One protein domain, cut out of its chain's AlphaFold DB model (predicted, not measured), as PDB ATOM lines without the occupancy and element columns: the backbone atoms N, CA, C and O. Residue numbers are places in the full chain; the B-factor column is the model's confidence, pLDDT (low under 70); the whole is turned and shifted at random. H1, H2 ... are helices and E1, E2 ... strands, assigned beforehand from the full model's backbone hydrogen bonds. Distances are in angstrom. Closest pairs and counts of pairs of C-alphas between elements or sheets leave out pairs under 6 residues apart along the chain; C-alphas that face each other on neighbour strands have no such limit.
ATOM      1  N   LEU A 177     149.808 197.161 122.593       95.75
ATOM      2  CA  LEU A 177     150.398 195.853 122.317       95.75
ATOM      3  C   LEU A 177     151.918 196.001 122.363       95.75
ATOM      4  O   LEU A 177     152.446 196.849 121.653       95.75
ATOM      5  N   TYR A 178     152.599 195.175 123.156       95.44
ATOM      6  CA  TYR A 178     154.059 195.167 123.264       95.44
ATOM      7  C   TYR A 178     154.641 193.898 122.658       95.44
ATOM      8  O   TYR A 178     154.151 192.799 122.929       95.44
ATOM      9  N   TRP A 179     155.723 194.042 121.901       94.81
ATOM     10  CA  TRP A 179     156.511 192.910 121.429       94.81
ATOM     11  C   TRP A 179     158.001 193.219 121.478       94.81
ATOM     12  O   TRP A 179     158.431 194.366 121.363       94.81
ATOM     13  N   GLU A 180     158.785 192.168 121.649       93.62
ATOM     14  CA  GLU A 180     160.235 192.206 121.557       93.62
ATOM     15  C   GLU A 180     160.674 191.765 120.162       93.62
ATOM     16  O   GLU A 180     160.121 190.819 119.596       93.62
ATOM     17  N   ASP A 181     161.677 192.449 119.622       93.19
ATOM     18  CA  ASP A 181     162.546 191.897 118.588       93.19
ATOM     19  C   ASP A 181     163.648 191.089 119.286       93.19
ATOM     20  O   ASP A 181     164.520 191.658 119.945       93.19
ATOM     21  N   THR A 182     163.594 189.760 119.189       89.56
ATOM     22  CA  THR A 182     164.502 188.848 119.904       89.56
ATOM     23  C   THR A 182     165.931 188.875 119.366       89.56
ATOM     24  O   THR A 182     166.846 188.414 120.049       89.56
ATOM     25  N   VAL A 183     166.141 189.414 118.162       90.38
ATOM     26  CA  VAL A 183     167.466 189.544 117.550       90.38
ATOM     27  C   VAL A 183     168.115 190.849 117.996       90.38
ATOM     28  O   VAL A 183     169.275 190.850 118.407       90.38
ATOM     29  N   ALA A 184     167.371 191.956 117.940       88.00
ATOM     30  CA  ALA A 184     167.861 193.273 118.340       88.00
ATOM     31  C   ALA A 184     167.797 193.516 119.861       88.00
ATOM     32  O   ALA A 184     168.466 194.419 120.366       88.00
ATOM     33  N   GLY A 185     166.996 192.737 120.594       88.00
ATOM     34  CA  GLY A 185     166.724 192.944 122.018       88.00
ATOM     35  C   GLY A 185     165.959 194.242 122.289       88.00
ATOM     36  O   GLY A 185     166.131 194.855 123.344       88.00
ATOM     37  N   THR A 186     165.160 194.712 121.326       90.94
ATOM     38  CA  THR A 186     164.440 195.989 121.402       90.94
ATOM     39  C   THR A 186     162.952 195.787 121.646       90.94
ATOM     40  O   THR A 186     162.318 194.901 121.076       90.94
ATOM     41  N   LEU A 187     162.377 196.653 122.483       92.94
ATOM     42  CA  LEU A 187     160.941 196.696 122.732       92.94
ATOM     43  C   LEU A 187     160.256 197.601 121.707       92.94
ATOM     44  O   LEU A 187     160.674 198.739 121.491       92.94
ATOM     45  N   HIS A 188     159.161 197.120 121.142       93.56
ATOM     46  CA  HIS A 188     158.285 197.873 120.259       93.56
ATOM     47  C   HIS A 188     156.854 197.848 120.791       93.56
ATOM     48  O   HIS A 188     156.477 196.977 121.582       93.56
ATOM     49  N   TYR A 189     156.055 198.823 120.361       94.62
ATOM     50  CA  TYR A 189     154.653 198.903 120.733       94.62
ATOM     51  C   TYR A 189     153.776 199.423 119.594       94.62
ATOM     52  O   TYR A 189     154.240 200.134 118.703       94.62
ATOM     53  N   ALA A 190     152.488 199.094 119.663       95.56
ATOM     54  CA  ALA A 190     151.433 199.652 118.825       95.56
ATOM     55  C   ALA A 190     150.230 200.022 119.695       95.56
ATOM     56  O   ALA A 190     149.897 199.302 120.640       95.56
ATOM     57  N   GLU A 191     149.579 201.139 119.379       95.75
ATOM     58  CA  GLU A 191     148.419 201.633 120.121       95.75
ATOM     59  C   GLU A 191     147.108 201.187 119.466       95.75
ATOM     60  O   GLU A 191     146.815 201.512 118.313       95.75
ATOM     61  N   LEU A 192     146.311 200.442 120.223       96.12
ATOM     62  CA  LEU A 192     144.953 200.052 119.885       96.12
ATOM     63  C   LEU A 192     144.017 201.251 120.113       96.12
ATOM     64  O   LEU A 192     143.902 201.715 121.252       96.12
ATOM     65  N   PRO A 193     143.309 201.744 119.080       96.06
ATOM     66  CA  PRO A 193     142.386 202.863 119.232       96.06
ATOM     67  C   PRO A 193     141.308 202.589 120.280       96.06
ATOM     68  O   PRO A 193     140.790 201.475 120.358       96.06
ATOM     69  N   VAL A 194     140.917 203.613 121.040       94.06
ATOM     70  CA  VAL A 194     139.900 203.490 122.095       94.06
ATOM     71  C   VAL A 194     138.583 202.963 121.522       94.06
ATOM     72  O   VAL A 194     137.995 203.572 120.628       94.06
ATOM     73  N   GLY A 195     138.094 201.838 122.046       93.81
ATOM     74  CA  GLY A 195     136.908 201.194 121.487       93.81
ATOM     75  C   GLY A 195     136.530 199.870 122.143       93.81
ATOM     76  O   GLY A 195     137.299 199.276 122.895       93.81
ATOM     77  N   ALA A 196     135.318 199.409 121.834       92.25
ATOM     78  CA  ALA A 196     134.891 198.043 122.108       92.25
ATOM     79  C   ALA A 196     135.321 197.148 120.940       92.25
ATOM     80  O   ALA A 196     134.990 197.426 119.779       92.25
ATOM     81  N   TYR A 197     136.048 196.081 121.253       94.88
ATOM     82  CA  TYR A 197     136.566 195.139 120.272       94.88
ATOM     83  C   TYR A 197     135.847 193.798 120.365       94.88
ATOM     84  O   TYR A 197     135.281 193.425 121.387       94.88
ATOM     85  N   THR A 198     135.859 193.083 119.249       94.50
ATOM     86  CA  THR A 198     135.512 191.664 119.173       94.50
ATOM     87  C   THR A 198     136.775 190.900 118.790       94.50
ATOM     88  O   THR A 198     137.683 191.500 118.209       94.50
ATOM     89  N   GLY A 199     136.833 189.590 119.053       94.88
ATOM     90  CA  GLY A 199     137.967 188.746 118.650       94.88
ATOM     91  C   GLY A 199     138.410 188.971 117.192       94.88
ATOM     92  O   GLY A 199     139.576 189.302 116.968       94.88
ATOM     93  N   PRO A 200     137.490 188.951 116.203       96.62
ATOM     94  CA  PRO A 200     137.830 189.239 114.809       96.62
ATOM     95  C   PRO A 200     138.370 190.657 114.570       96.62
ATOM     96  O   PRO A 200     139.307 190.833 113.795       96.62
ATOM     97  N   ARG A 201     137.813 191.683 115.233       96.44
ATOM     98  CA  ARG A 201     138.294 193.072 115.087       96.44
ATOM     99  C   ARG A 201     139.684 193.249 115.690       96.44
ATOM    100  O   ARG A 201     140.492 193.976 115.119       96.44
ATOM    101  N   LEU A 202     139.961 192.588 116.814       96.75
ATOM    102  CA  LEU A 202     141.284 192.590 117.429       96.75
ATOM    103  C   LEU A 202     142.304 191.880 116.526       96.75
ATOM    104  O   LEU A 202     143.357 192.448 116.253       96.75
ATOM    105  N   ALA A 203     141.971 190.705 115.984       97.38
ATOM    106  CA  ALA A 203     142.832 189.971 115.051       97.38
ATOM    107  C   ALA A 203     143.147 190.776 113.777       97.38
ATOM    108  O   ALA A 203     144.299 190.845 113.347       97.38
ATOM    109  N   ALA A 204     142.142 191.445 113.202       97.81
ATOM    110  CA  ALA A 204     142.328 192.312 112.040       97.81
ATOM    111  C   ALA A 204     143.252 193.503 112.348       97.81
ATOM    112  O   ALA A 204     144.108 193.862 111.532       97.81
ATOM    113  N   TRP A 205     143.117 194.099 113.537       97.75
ATOM    114  CA  TRP A 205     144.002 195.179 113.969       97.75
ATOM    115  C   TRP A 205     145.444 194.690 114.171       97.75
ATOM    116  O   TRP A 205     146.363 195.330 113.659       97.75
ATOM    117  N   ILE A 206     145.655 193.542 114.827       97.06
ATOM    118  CA  ILE A 206     146.995 192.946 115.006       97.06
ATOM    119  C   ILE A 206     147.629 192.640 113.645       97.06
ATOM    120  O   ILE A 206     148.781 193.006 113.412       97.06
ATOM    121  N   SER A 207     146.855 192.073 112.714       97.25
ATOM    122  CA  SER A 207     147.300 191.789 111.342       97.25
ATOM    123  C   SER A 207     147.794 193.026 110.600       97.25
ATOM    124  O   SER A 207     148.719 192.933 109.799       97.25
ATOM    125  N   SER A 208     147.194 194.183 110.879       96.75
ATOM    126  CA  SER A 208     147.529 195.442 110.209       96.75
ATOM    127  C   SER A 208     148.740 196.158 110.817       96.75
ATOM    128  O   SER A 208     149.359 196.968 110.135       96.75
ATOM    129  N   ASN A 209     149.068 195.897 112.088       95.44
ATOM    130  CA  ASN A 209     150.083 196.658 112.833       95.44
ATOM    131  C   ASN A 209     151.315 195.835 113.229       95.44
ATOM    132  O   ASN A 209     152.355 196.410 113.534       95.44
ATOM    133  N   PHE A 210     151.202 194.507 113.255       94.06
ATOM    134  CA  PHE A 210     152.235 193.631 113.793       94.06
ATOM    135  C   PHE A 210     152.524 192.441 112.871       94.06
ATOM    136  O   PHE A 210     153.516 192.440 112.138       94.06
ATOM    137  N   ALA A 211     151.669 191.423 112.900       94.81
ATOM    138  CA  ALA A 211     151.842 190.175 112.168       94.81
ATOM    139  C   ALA A 211     150.476 189.556 111.883       94.81
ATOM    140  O   ALA A 211     149.528 189.793 112.629       94.81
ATOM    141  N   SER A 212     150.391 188.746 110.821       96.56
ATOM    142  CA  SER A 212     149.153 188.063 110.434       96.56
ATOM    143  C   SER A 212     148.557 187.317 111.625       96.56
ATOM    144  O   SER A 212     149.228 186.472 112.225       96.56
ATOM    145  N   ALA A 213     147.309 187.635 111.953       97.50
ATOM    146  CA  ALA A 213     146.596 187.090 113.091       97.50
ATOM    147  C   ALA A 213     145.193 186.623 112.694       97.50
ATOM    148  O   ALA A 213     144.480 187.290 111.944       97.50
ATOM    149  N   SER A 214     144.778 185.485 113.238       97.06
ATOM    150  CA  SER A 214     143.470 184.879 113.003       97.06
ATOM    151  C   SER A 214     142.782 184.572 114.323       97.06
ATOM    152  O   SER A 214     143.415 184.102 115.265       97.06
ATOM    153  N   TYR A 215     141.478 184.821 114.382       97.75
ATOM    154  CA  TYR A 215     140.646 184.495 115.535       97.75
ATOM    155  C   TYR A 215     139.711 183.334 115.199       97.75
ATOM    156  O   TYR A 215     139.014 183.385 114.183       97.75
ATOM    157  N   THR A 216     139.671 182.337 116.079       96.50
ATOM    158  CA  THR A 216     138.813 181.152 115.968       96.50
ATOM    159  C   THR A 216     137.703 181.257 117.007       96.50
ATOM    160  O   THR A 216     137.957 181.199 118.211       96.50
ATOM    161  N   ALA A 217     136.459 181.435 116.559       93.62
ATOM    162  CA  ALA A 217     135.332 181.703 117.453       93.62
ATOM    163  C   ALA A 217     134.915 180.471 118.271       93.62
ATOM    164  O   ALA A 217     134.453 180.613 119.399       93.62
ATOM    165  N   GLU A 218     135.100 179.270 117.721       94.75
ATOM    166  CA  GLU A 218     134.709 177.999 118.334       94.75
ATOM    167  C   GLU A 218     135.508 177.699 119.606       94.75
ATOM    168  O   GLU A 218     134.968 177.148 120.564       94.75
ATOM    169  N   THR A 219     136.787 178.075 119.618       94.06
ATOM    170  CA  THR A 219     137.708 177.875 120.746       94.06
ATOM    171  C   THR A 219     138.021 179.169 121.495       94.06
ATOM    172  O   THR A 219     138.606 179.123 122.573       94.06
ATOM    173  N   ASN A 220     137.590 180.318 120.964       95.38
ATOM    174  CA  ASN A 220     137.943 181.654 121.443       95.38
ATOM    175  C   ASN A 220     139.466 181.905 121.473       95.38
ATOM    176  O   ASN A 220     139.979 182.659 122.306       95.38
ATOM    177  N   GLU A 221     140.178 181.276 120.540       96.31
ATOM    178  CA  GLU A 221     141.625 181.378 120.386       96.31
ATOM    179  C   GLU A 221     141.996 182.502 119.417       96.31
ATOM    180  O   GLU A 221     141.293 182.785 118.442       96.31
ATOM    181  N   LEU A 222     143.142 183.125 119.672       97.50
ATOM    182  CA  LEU A 222     143.772 184.073 118.765       97.50
ATOM    183  C   LEU A 222     145.172 183.567 118.425       97.50
ATOM    184  O   LEU A 222     146.036 183.463 119.293       97.50
ATOM    185  N   ASP A 223     145.393 183.292 117.150       97.44
ATOM    186  CA  ASP A 223     146.671 182.847 116.613       97.44
ATOM    187  C   ASP A 223     147.365 184.020 115.936       97.44
ATOM    188  O   ASP A 223     146.803 184.638 115.036       97.44
ATOM    189  N   VAL A 224     148.589 184.327 116.360       97.56
ATOM    190  CA  VAL A 224     149.436 185.354 115.749       97.56
ATOM    191  C   VAL A 224     150.656 184.681 115.139       97.56
ATOM    192  O   VAL A 224     151.324 183.885 115.790       97.56
ATOM    193  N   THR A 225     150.960 184.984 113.881       97.19
ATOM    194  CA  THR A 225     152.102 184.388 113.178       97.19
ATOM    195  C   THR A 225     153.406 184.767 113.877       97.19
ATOM    196  O   THR A 225     153.678 185.946 114.093       97.19
ATOM    197  N   TYR A 226     154.217 183.762 114.191       95.50
ATOM    198  CA  TYR A 226     155.535 183.900 114.794       95.50
ATOM    199  C   TYR A 226     156.616 183.577 113.757       95.50
ATOM    200  O   TYR A 226     156.710 182.455 113.260       95.50
ATOM    201  N   ASP A 227     157.435 184.577 113.438       91.44
ATOM    202  CA  ASP A 227     158.514 184.507 112.443       91.44
ATOM    203  C   ASP A 227     159.881 184.128 113.041       91.44
ATOM    204  O   ASP A 227     160.882 184.104 112.329       91.44
ATOM    205  N   GLY A 228     159.936 183.823 114.341       90.00
ATOM    206  CA  GLY A 228     161.184 183.547 115.057       90.00
ATOM    207  C   GLY A 228     161.877 184.790 115.622       90.00
ATOM    208  O   GLY A 228     162.816 184.639 116.401       90.00
ATOM    209  N   VAL A 229     161.418 185.992 115.264       91.69
ATOM    210  CA  VAL A 229     162.044 187.266 115.647       91.69
ATOM    211  C   VAL A 229     161.129 188.078 116.556       91.69
ATOM    212  O   VAL A 229     161.572 188.607 117.568       91.69
ATOM    213  N   ARG A 230     159.844 188.184 116.221       93.31
ATOM    214  CA  ARG A 230     158.919 189.086 116.913       93.31
ATOM    215  C   ARG A 230     158.021 188.334 117.885       93.31
ATOM    216  O   ARG A 230     157.186 187.540 117.460       93.31
ATOM    217  N   LEU A 231     158.155 188.614 119.181       94.44
ATOM    218  CA  LEU A 231     157.421 187.927 120.249       94.44
ATOM    219  C   LEU A 231     156.564 188.907 121.053       94.44
ATOM    220  O   LEU A 231     157.100 189.835 121.657       94.44
ATOM    221  N   ILE A 232     155.246 188.687 121.112       95.88
ATOM    222  CA  ILE A 232     154.358 189.474 121.982       95.88
ATOM    223  C   ILE A 232     154.647 189.102 123.437       95.88
ATOM    224  O   ILE A 232     154.681 187.919 123.776       95.88
ATOM    225  N   LEU A 233     154.823 190.108 124.294       93.75
ATOM    226  CA  LEU A 233     155.180 189.910 125.698       93.75
ATOM    227  C   LEU A 233     153.983 190.107 126.626       93.75
ATOM    228  O   LEU A 233     153.260 191.104 126.530       93.75
ATOM    229  N   ASN A 234     153.838 189.212 127.605       93.31
ATOM    230  CA  ASN A 234     152.936 189.447 128.729       93.31
ATOM    231  C   ASN A 234     153.528 190.477 129.720       93.31
ATOM    232  O   ASN A 234     154.718 190.785 129.692       93.31
ATOM    233  N   ASP A 235     152.714 191.012 130.638       91.12
ATOM    234  CA  ASP A 235     153.155 192.073 131.564       91.12
ATOM    235  C   ASP A 235     154.286 191.644 132.516       91.12
ATOM    236  O   ASP A 235     155.053 192.488 132.989       91.12
ATOM    237  N   ALA A 236     154.387 190.352 132.841       91.06
ATOM    238  CA  ALA A 236     155.452 189.833 133.692       91.06
ATOM    239  C   ALA A 236     156.770 189.718 132.915       91.06
ATOM    240  O   ALA A 236     157.801 190.180 133.404       91.06
ATOM    241  N   GLU A 237     156.727 189.180 131.696       91.69
ATOM    242  CA  GLU A 237     157.865 189.104 130.775       91.69
ATOM    243  C   GLU A 237     158.373 190.499 130.418       91.69
ATOM    244  O   GLU A 237     159.572 190.757 130.494       91.69
ATOM    245  N   LEU A 238     157.456 191.420 130.120       91.06
ATOM    246  CA  LEU A 238     157.756 192.819 129.843       91.06
ATOM    247  C   LEU A 238     158.520 193.463 131.006       91.06
ATOM    248  O   LEU A 238     159.541 194.105 130.789       91.06
ATOM    249  N   ARG A 239     158.072 193.249 132.250       90.25
ATOM    250  CA  ARG A 239     158.745 193.779 133.447       90.25
ATOM    251  C   ARG A 239     160.108 193.136 133.701       90.25
ATOM    252  O   ARG A 239     161.005 193.814 134.188       90.25
ATOM    253  N   GLN A 240     160.253 191.842 133.424       90.31
ATOM    254  CA  GLN A 240     161.499 191.106 133.656       90.31
ATOM    255  C   GLN A 240     162.570 191.437 132.615       90.31
ATOM    256  O   GLN A 240     163.727 191.632 132.980       90.31
ATOM    257  N   ARG A 241     162.194 191.506 131.334       89.38
ATOM    258  CA  ARG A 241     163.123 191.753 130.220       89.38
ATOM    259  C   ARG A 241     163.426 193.236 130.032       89.38
ATOM    260  O   ARG A 241     164.552 193.590 129.701       89.38
ATOM    261  N   PHE A 242     162.454 194.102 130.317       89.62
ATOM    262  CA  PHE A 242     162.569 195.550 130.146       89.62
ATOM    263  C   PHE A 242     162.260 196.315 131.452       89.62
ATOM    264  O   PHE A 242     161.325 197.107 131.506       89.62
ATOM    265  N   PRO A 243     163.045 196.141 132.535       83.81
ATOM    266  CA  PRO A 243     162.766 196.767 133.834       83.81
ATOM    267  C   PRO A 243     163.054 198.284 133.903       83.81
ATOM    268  O   PRO A 243     162.762 198.903 134.925       83.81
ATOM    269  N   GLY A 244     163.658 198.882 132.866       75.25
ATOM    270  CA  GLY A 244     164.144 200.274 132.851       75.25
ATOM    271  C   GLY A 244     163.385 201.221 131.907       75.25
ATOM    272  O   GLY A 244     162.226 200.997 131.573       75.25
ATOM    273  N   THR A 245     164.057 202.283 131.441       66.12
ATOM    274  CA  THR A 245     163.585 203.225 130.400       66.12
ATOM    275  C   THR A 245     163.683 202.617 128.998       66.12
ATOM    276  O   THR A 245     164.296 203.187 128.097       66.12
ATOM    277  N   ALA A 246     163.103 201.431 128.809       75.06
ATOM    278  CA  ALA A 246     162.781 200.951 127.469       75.06
ATOM    279  C   ALA A 246     161.822 201.963 126.795       75.06
ATOM    280  O   ALA A 246     161.261 202.809 127.502       75.06
ATOM    281  N   PRO A 247     161.640 201.941 125.462       82.81
ATOM    282  CA  PRO A 247     160.808 202.906 124.737       82.81
ATOM    283  C   PRO A 247     159.310 202.693 125.019       82.81
ATOM    284  O   PRO A 247     158.532 202.341 124.138       82.81
ATOM    285  N   TYR A 248     158.901 202.888 126.270       88.50
ATOM    286  CA  TYR A 248     157.516 202.874 126.689       88.50
ATOM    287  C   TYR A 248     156.801 204.116 126.145       88.50
ATOM    288  O   TYR A 248     157.378 205.210 126.138       88.50
ATOM    289  N   PRO A 249     155.539 203.976 125.717       89.88
ATOM    290  CA  PRO A 249     154.719 205.116 125.350       89.88
ATOM    291  C   PRO A 249     154.484 206.041 126.558       89.88
ATOM    292  O   PRO A 249     154.603 205.616 127.715       89.88
ATOM    293  N   PRO A 250     154.123 207.315 126.323       86.06
ATOM    294  CA  PRO A 250     153.863 208.271 127.393       86.06
ATOM    295  C   PRO A 250     152.853 207.742 128.423       86.06
ATOM    296  O   PRO A 250     151.756 207.310 128.080       86.06
ATOM    297  N   GLY A 251     153.220 207.786 129.706       85.38
ATOM    298  CA  GLY A 251     152.369 207.326 130.809       85.38
ATOM    299  C   GLY A 251     152.421 205.819 131.097       85.38
ATOM    300  O   GLY A 251     151.875 205.395 132.120       85.38
ATOM    301  N   ALA A 252     153.100 205.026 130.263       89.38
ATOM    302  CA  ALA A 252     153.396 203.627 130.544       89.38
ATOM    303  C   ALA A 252     154.745 203.464 131.266       89.38
ATOM    304  O   ALA A 252     155.668 204.263 131.128       89.38
ATOM    305  N   SER A 253     154.846 202.413 132.075       87.94
ATOM    306  CA  SER A 253     156.054 202.030 132.813       87.94
ATOM    307  C   SER A 253     156.101 200.509 133.005       87.94
ATOM    308  O   SER A 253     155.057 199.862 132.902       87.94
ATOM    309  N   PRO A 254     157.243 199.919 133.400       83.31
ATOM    310  CA  PRO A 254     157.323 198.484 133.707       83.31
ATOM    311  C   PRO A 254     156.333 198.026 134.799       83.31
ATOM    312  O   PRO A 254     155.842 196.896 134.810       83.31
ATOM    313  N   SER A 255     156.000 198.904 135.749       85.44
ATOM    314  CA  SER A 255     154.980 198.645 136.776       85.44
ATOM    315  C   SER A 255     153.547 198.833 136.274       85.44
ATOM    316  O   SER A 255     152.638 198.180 136.777       85.44
ATOM    317  N   LYS A 256     153.338 199.705 135.284       87.81
ATOM    318  CA  LYS A 256     152.027 200.072 134.739       87.81
ATOM    319  C   LYS A 256     152.137 200.195 133.223       87.81
ATOM    320  O   LYS A 256     152.250 201.296 132.693       87.81
ATOM    321  N   ALA A 257     152.143 199.055 132.538       89.00
ATOM    322  CA  ALA A 257     152.420 198.996 131.104       89.00
ATOM    323  C   ALA A 257     151.280 199.551 130.235       89.00
ATOM    324  O   ALA A 257     151.509 199.865 129.071       89.00
ATOM    325  N   LEU A 258     150.060 199.679 130.781       92.25
ATOM    326  CA  LEU A 258     148.856 200.047 130.019       92.25
ATOM    327  C   LEU A 258     148.660 199.135 128.792       92.25
ATOM    328  O   LEU A 258     148.260 199.585 127.719       92.25
ATOM    329  N   SER A 259     148.979 197.848 128.950       93.50
ATOM    330  CA  SER A 259     148.948 196.877 127.865       93.50
ATOM    331  C   SER A 259     147.545 196.306 127.629       93.50
ATOM    332  O   SER A 259     146.686 196.274 128.520       93.50
ATOM    333  N   ILE A 260     147.331 195.761 126.435       95.31
ATOM    334  CA  ILE A 260     146.138 194.971 126.104       95.31
ATOM    335  C   ILE A 260     146.254 193.502 126.540       95.31
ATOM    336  O   ILE A 260     145.418 192.685 126.164       95.31
ATOM    337  N   ASN A 261     147.243 193.138 127.367       93.69
ATOM    338  CA  ASN A 261     147.443 191.752 127.817       93.69
ATOM    339  C   ASN A 261     146.261 191.206 128.625       93.69
ATOM    340  O   ASN A 261     146.007 190.005 128.621       93.69
ATOM    341  N   HIS A 262     145.496 192.090 129.266       91.06
ATOM    342  CA  HIS A 262     144.237 191.724 129.910       91.06
ATOM    343  C   HIS A 262     143.190 191.184 128.915       91.06
ATOM    344  O   HIS A 262     142.353 190.383 129.314       91.06
ATOM    345  N   LEU A 263     143.258 191.583 127.636       94.31
ATOM    346  CA  LEU A 263     142.411 191.040 126.573       94.31
ATOM    347  C   LEU A 263     142.964 189.734 126.008       94.31
ATOM    348  O   LEU A 263     142.203 188.822 125.707       94.31
ATOM    349  N   LEU A 264     144.284 189.652 125.843       94.44
ATOM    350  CA  LEU A 264     144.943 188.533 125.174       94.44
ATOM    351  C   LEU A 264     145.048 187.280 126.053       94.44
ATOM    352  O   LEU A 264     144.931 186.165 125.551       94.44
ATOM    353  N   GLY A 265     145.255 187.457 127.359       91.31
ATOM    354  CA  GLY A 265     145.485 186.344 128.274       91.31
ATOM    355  C   GLY A 265     146.852 185.667 128.071       91.31
ATOM    356  O   GLY A 265     147.756 186.240 127.456       91.31
ATOM    357  N   PRO A 266     147.053 184.464 128.638       92.50
ATOM    358  CA  PRO A 266     148.300 183.721 128.493       92.50
ATOM    359  C   PRO A 266     148.488 183.207 127.061       92.50
ATOM    360  O   PRO A 266     147.525 182.853 126.377       92.50
ATOM    361  N   SER A 267     149.750 183.108 126.635       94.94
ATOM    362  CA  SER A 267     150.117 182.588 125.317       94.94
ATOM    363  C   SER A 267     151.240 181.566 125.386       94.94
ATOM    364  O   SER A 267     151.988 181.519 126.363       94.94
ATOM    365  N   TYR A 268     151.359 180.758 124.339       95.12
ATOM    366  CA  TYR A 268     152.496 179.872 124.120       95.12
ATOM    367  C   TYR A 268     152.820 179.766 122.629       95.12
ATOM    368  O   TYR A 268     151.985 180.041 121.766       95.12
ATOM    369  N   LEU A 269     154.050 179.359 122.320       95.81
ATOM    370  CA  LEU A 269     154.488 179.126 120.948       95.81
ATOM    371  C   LEU A 269     154.134 177.702 120.509       95.81
ATOM    372  O   LEU A 269     154.426 176.732 121.208       95.81
ATOM    373  N   THR A 270     153.536 177.579 119.330       93.44
ATOM    374  CA  THR A 270     153.212 176.312 118.671       93.44
ATOM    375  C   THR A 270     153.669 176.372 117.216       93.44
ATOM    376  O   THR A 270     152.968 176.850 116.327       93.44
ATOM    377  N   GLY A 271     154.905 175.930 116.964       91.50
ATOM    378  CA  GLY A 271     155.544 176.069 115.654       91.50
ATOM    379  C   GLY A 271     155.737 177.542 115.274       91.50
ATOM    380  O   GLY A 271     156.359 178.297 116.015       91.50
ATOM    381  N   SER A 272     155.186 177.948 114.131       94.62
ATOM    382  CA  SER A 272     155.261 179.321 113.602       94.62
ATOM    383  C   SER A 272     154.104 180.215 114.061       94.62
ATOM    384  O   SER A 272     153.724 181.149 113.357       94.62
ATOM    385  N   VAL A 273     153.495 179.918 115.210       96.00
ATOM    386  CA  VAL A 273     152.357 180.668 115.752       96.00
ATOM    387  C   VAL A 273     152.545 180.892 117.249       96.00
ATOM    388  O   VAL A 273     152.862 179.961 117.988       96.00
ATOM    389  N   GLN A 274     152.312 182.120 117.700       97.25
ATOM    390  CA  GLN A 274     152.047 182.447 119.093       97.25
ATOM    391  C   GLN A 274     150.536 182.389 119.321       97.25
ATOM    392  O   GLN A 274     149.786 183.217 118.802       97.25
ATOM    393  N   ARG A 275     150.094 181.381 120.073       96.75
ATOM    394  CA  ARG A 275     148.679 181.128 120.347       96.75
ATOM    395  C   ARG A 275     148.276 181.718 121.685       96.75
ATOM    396  O   ARG A 275     148.881 181.401 122.707       96.75
ATOM    397  N   PHE A 276     147.210 182.504 121.674       96.94
ATOM    398  CA  PHE A 276     146.486 182.958 122.854       96.94
ATOM    399  C   PHE A 276     145.252 182.079 123.034       96.94
ATOM    400  O   PHE A 276     144.365 182.057 122.182       96.94
ATOM    401  N   VAL A 277     145.221 181.331 124.136       93.56
ATOM    402  CA  VAL A 277     144.256 180.237 124.351       93.56
ATOM    403  C   VAL A 277     142.832 180.748 124.521       93.56
ATOM    404  O   VAL A 277     141.876 180.079 124.149       93.56
TER     405      VAL A 277
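What this domain is: This is residues 177 to 277 of the 372 residues of the protein "Hypothetical protein" of Symbiodinium natans (UniProt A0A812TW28). Two small antiparallel sheets stand side by side, one of four strands, E3, E4, E7 and E6, and one of three, E2, E1 and E5, with E5 of the one next to E7 of the other. H1 packs on one face of the four-stranded sheet at its E3 edge, running along E3 and near E4, and its last residues reach E2 of the other sheet, while a long link, residues 242 to 260, loops from the short helix H2 back to the still shorter H3. The printed part has 101 residues, with seven named strands and three named helices in the order E1, E2, H1, E3, E4, E5, H2, H3, E6, E7, and its class is mixed, helices and strands. It is compact, with a radius of gyration of the C-alphas of 13.1 A and spans of 39 by 31 by 21 A.

How they stand to each other: E1, residues 177 to 181, and E2, residues 186 to 191, form an antiparallel hairpin, with N 179 and O 188 at 3.0 A. The inner strand E1 is also antiparallel to E5, residues 230 to 232, with N 180 and O 231 at 2.9 A. H1, residues 199 to 209, has its closest C-alpha to E2 at Asn 209, 6.8 A from that of Ala 190. E3, residues 213 to 216, and E4, residues 221 to 225, form a hairpin, with N 214 and O 223 at 2.8 A. E6, residues 267 to 270, and E7, residues 273 to 276, form another, with N 270 and O 273 at 2.8 A. E4 and E7 are antiparallel neighbours, with N 224 and O 274 at 2.9 A, in a strongly twisted sheet of order E3, E4, E7, E6. H1 is on this sheet in two layers, a helix on one face of a sheet; it lies over E3 at a height over the sheet of 7.0 A and runs along it, at 2 degrees on the local plane. The closest C-alphas of E5 and E7, those of Leu 231 and Gln 274, are 7.8 A apart. H2, residues 235 to 241, only grazes the sheet E2, E1, E5; H3, residues 261 to 264, only grazes both sheets. H2 and H3 are close but not clearly touching, with the C-alphas of Asp 235 and Asn 261 at 6.8 A. In H1 and H2 every O i to N i+4 pair is within hydrogen-bond range; H3 is too short for one.

Where its parts are: E1 begins at C-alpha 177 (150.398, 195.853, 122.317) and is 13.3 A long; E2 measures 17.0 A, H1 15.6 A, E3 10.2 A, E4 13.1 A, E5 6.8 A, H2 10.1 A, H3 4.9 A, E6 9.7 A and E7 9.5 A. E7 ends at C-alpha 276 (146.486, 182.958, 122.854).

The domain as a whole: The C-alphas farthest apart, those of Glu 218 and Thr 245, are 40.2 A apart. The printed part has no cut, and H2 to H3 is the long link. Residue 245 is under pLDDT 70; the mean of the printed part is 92.7.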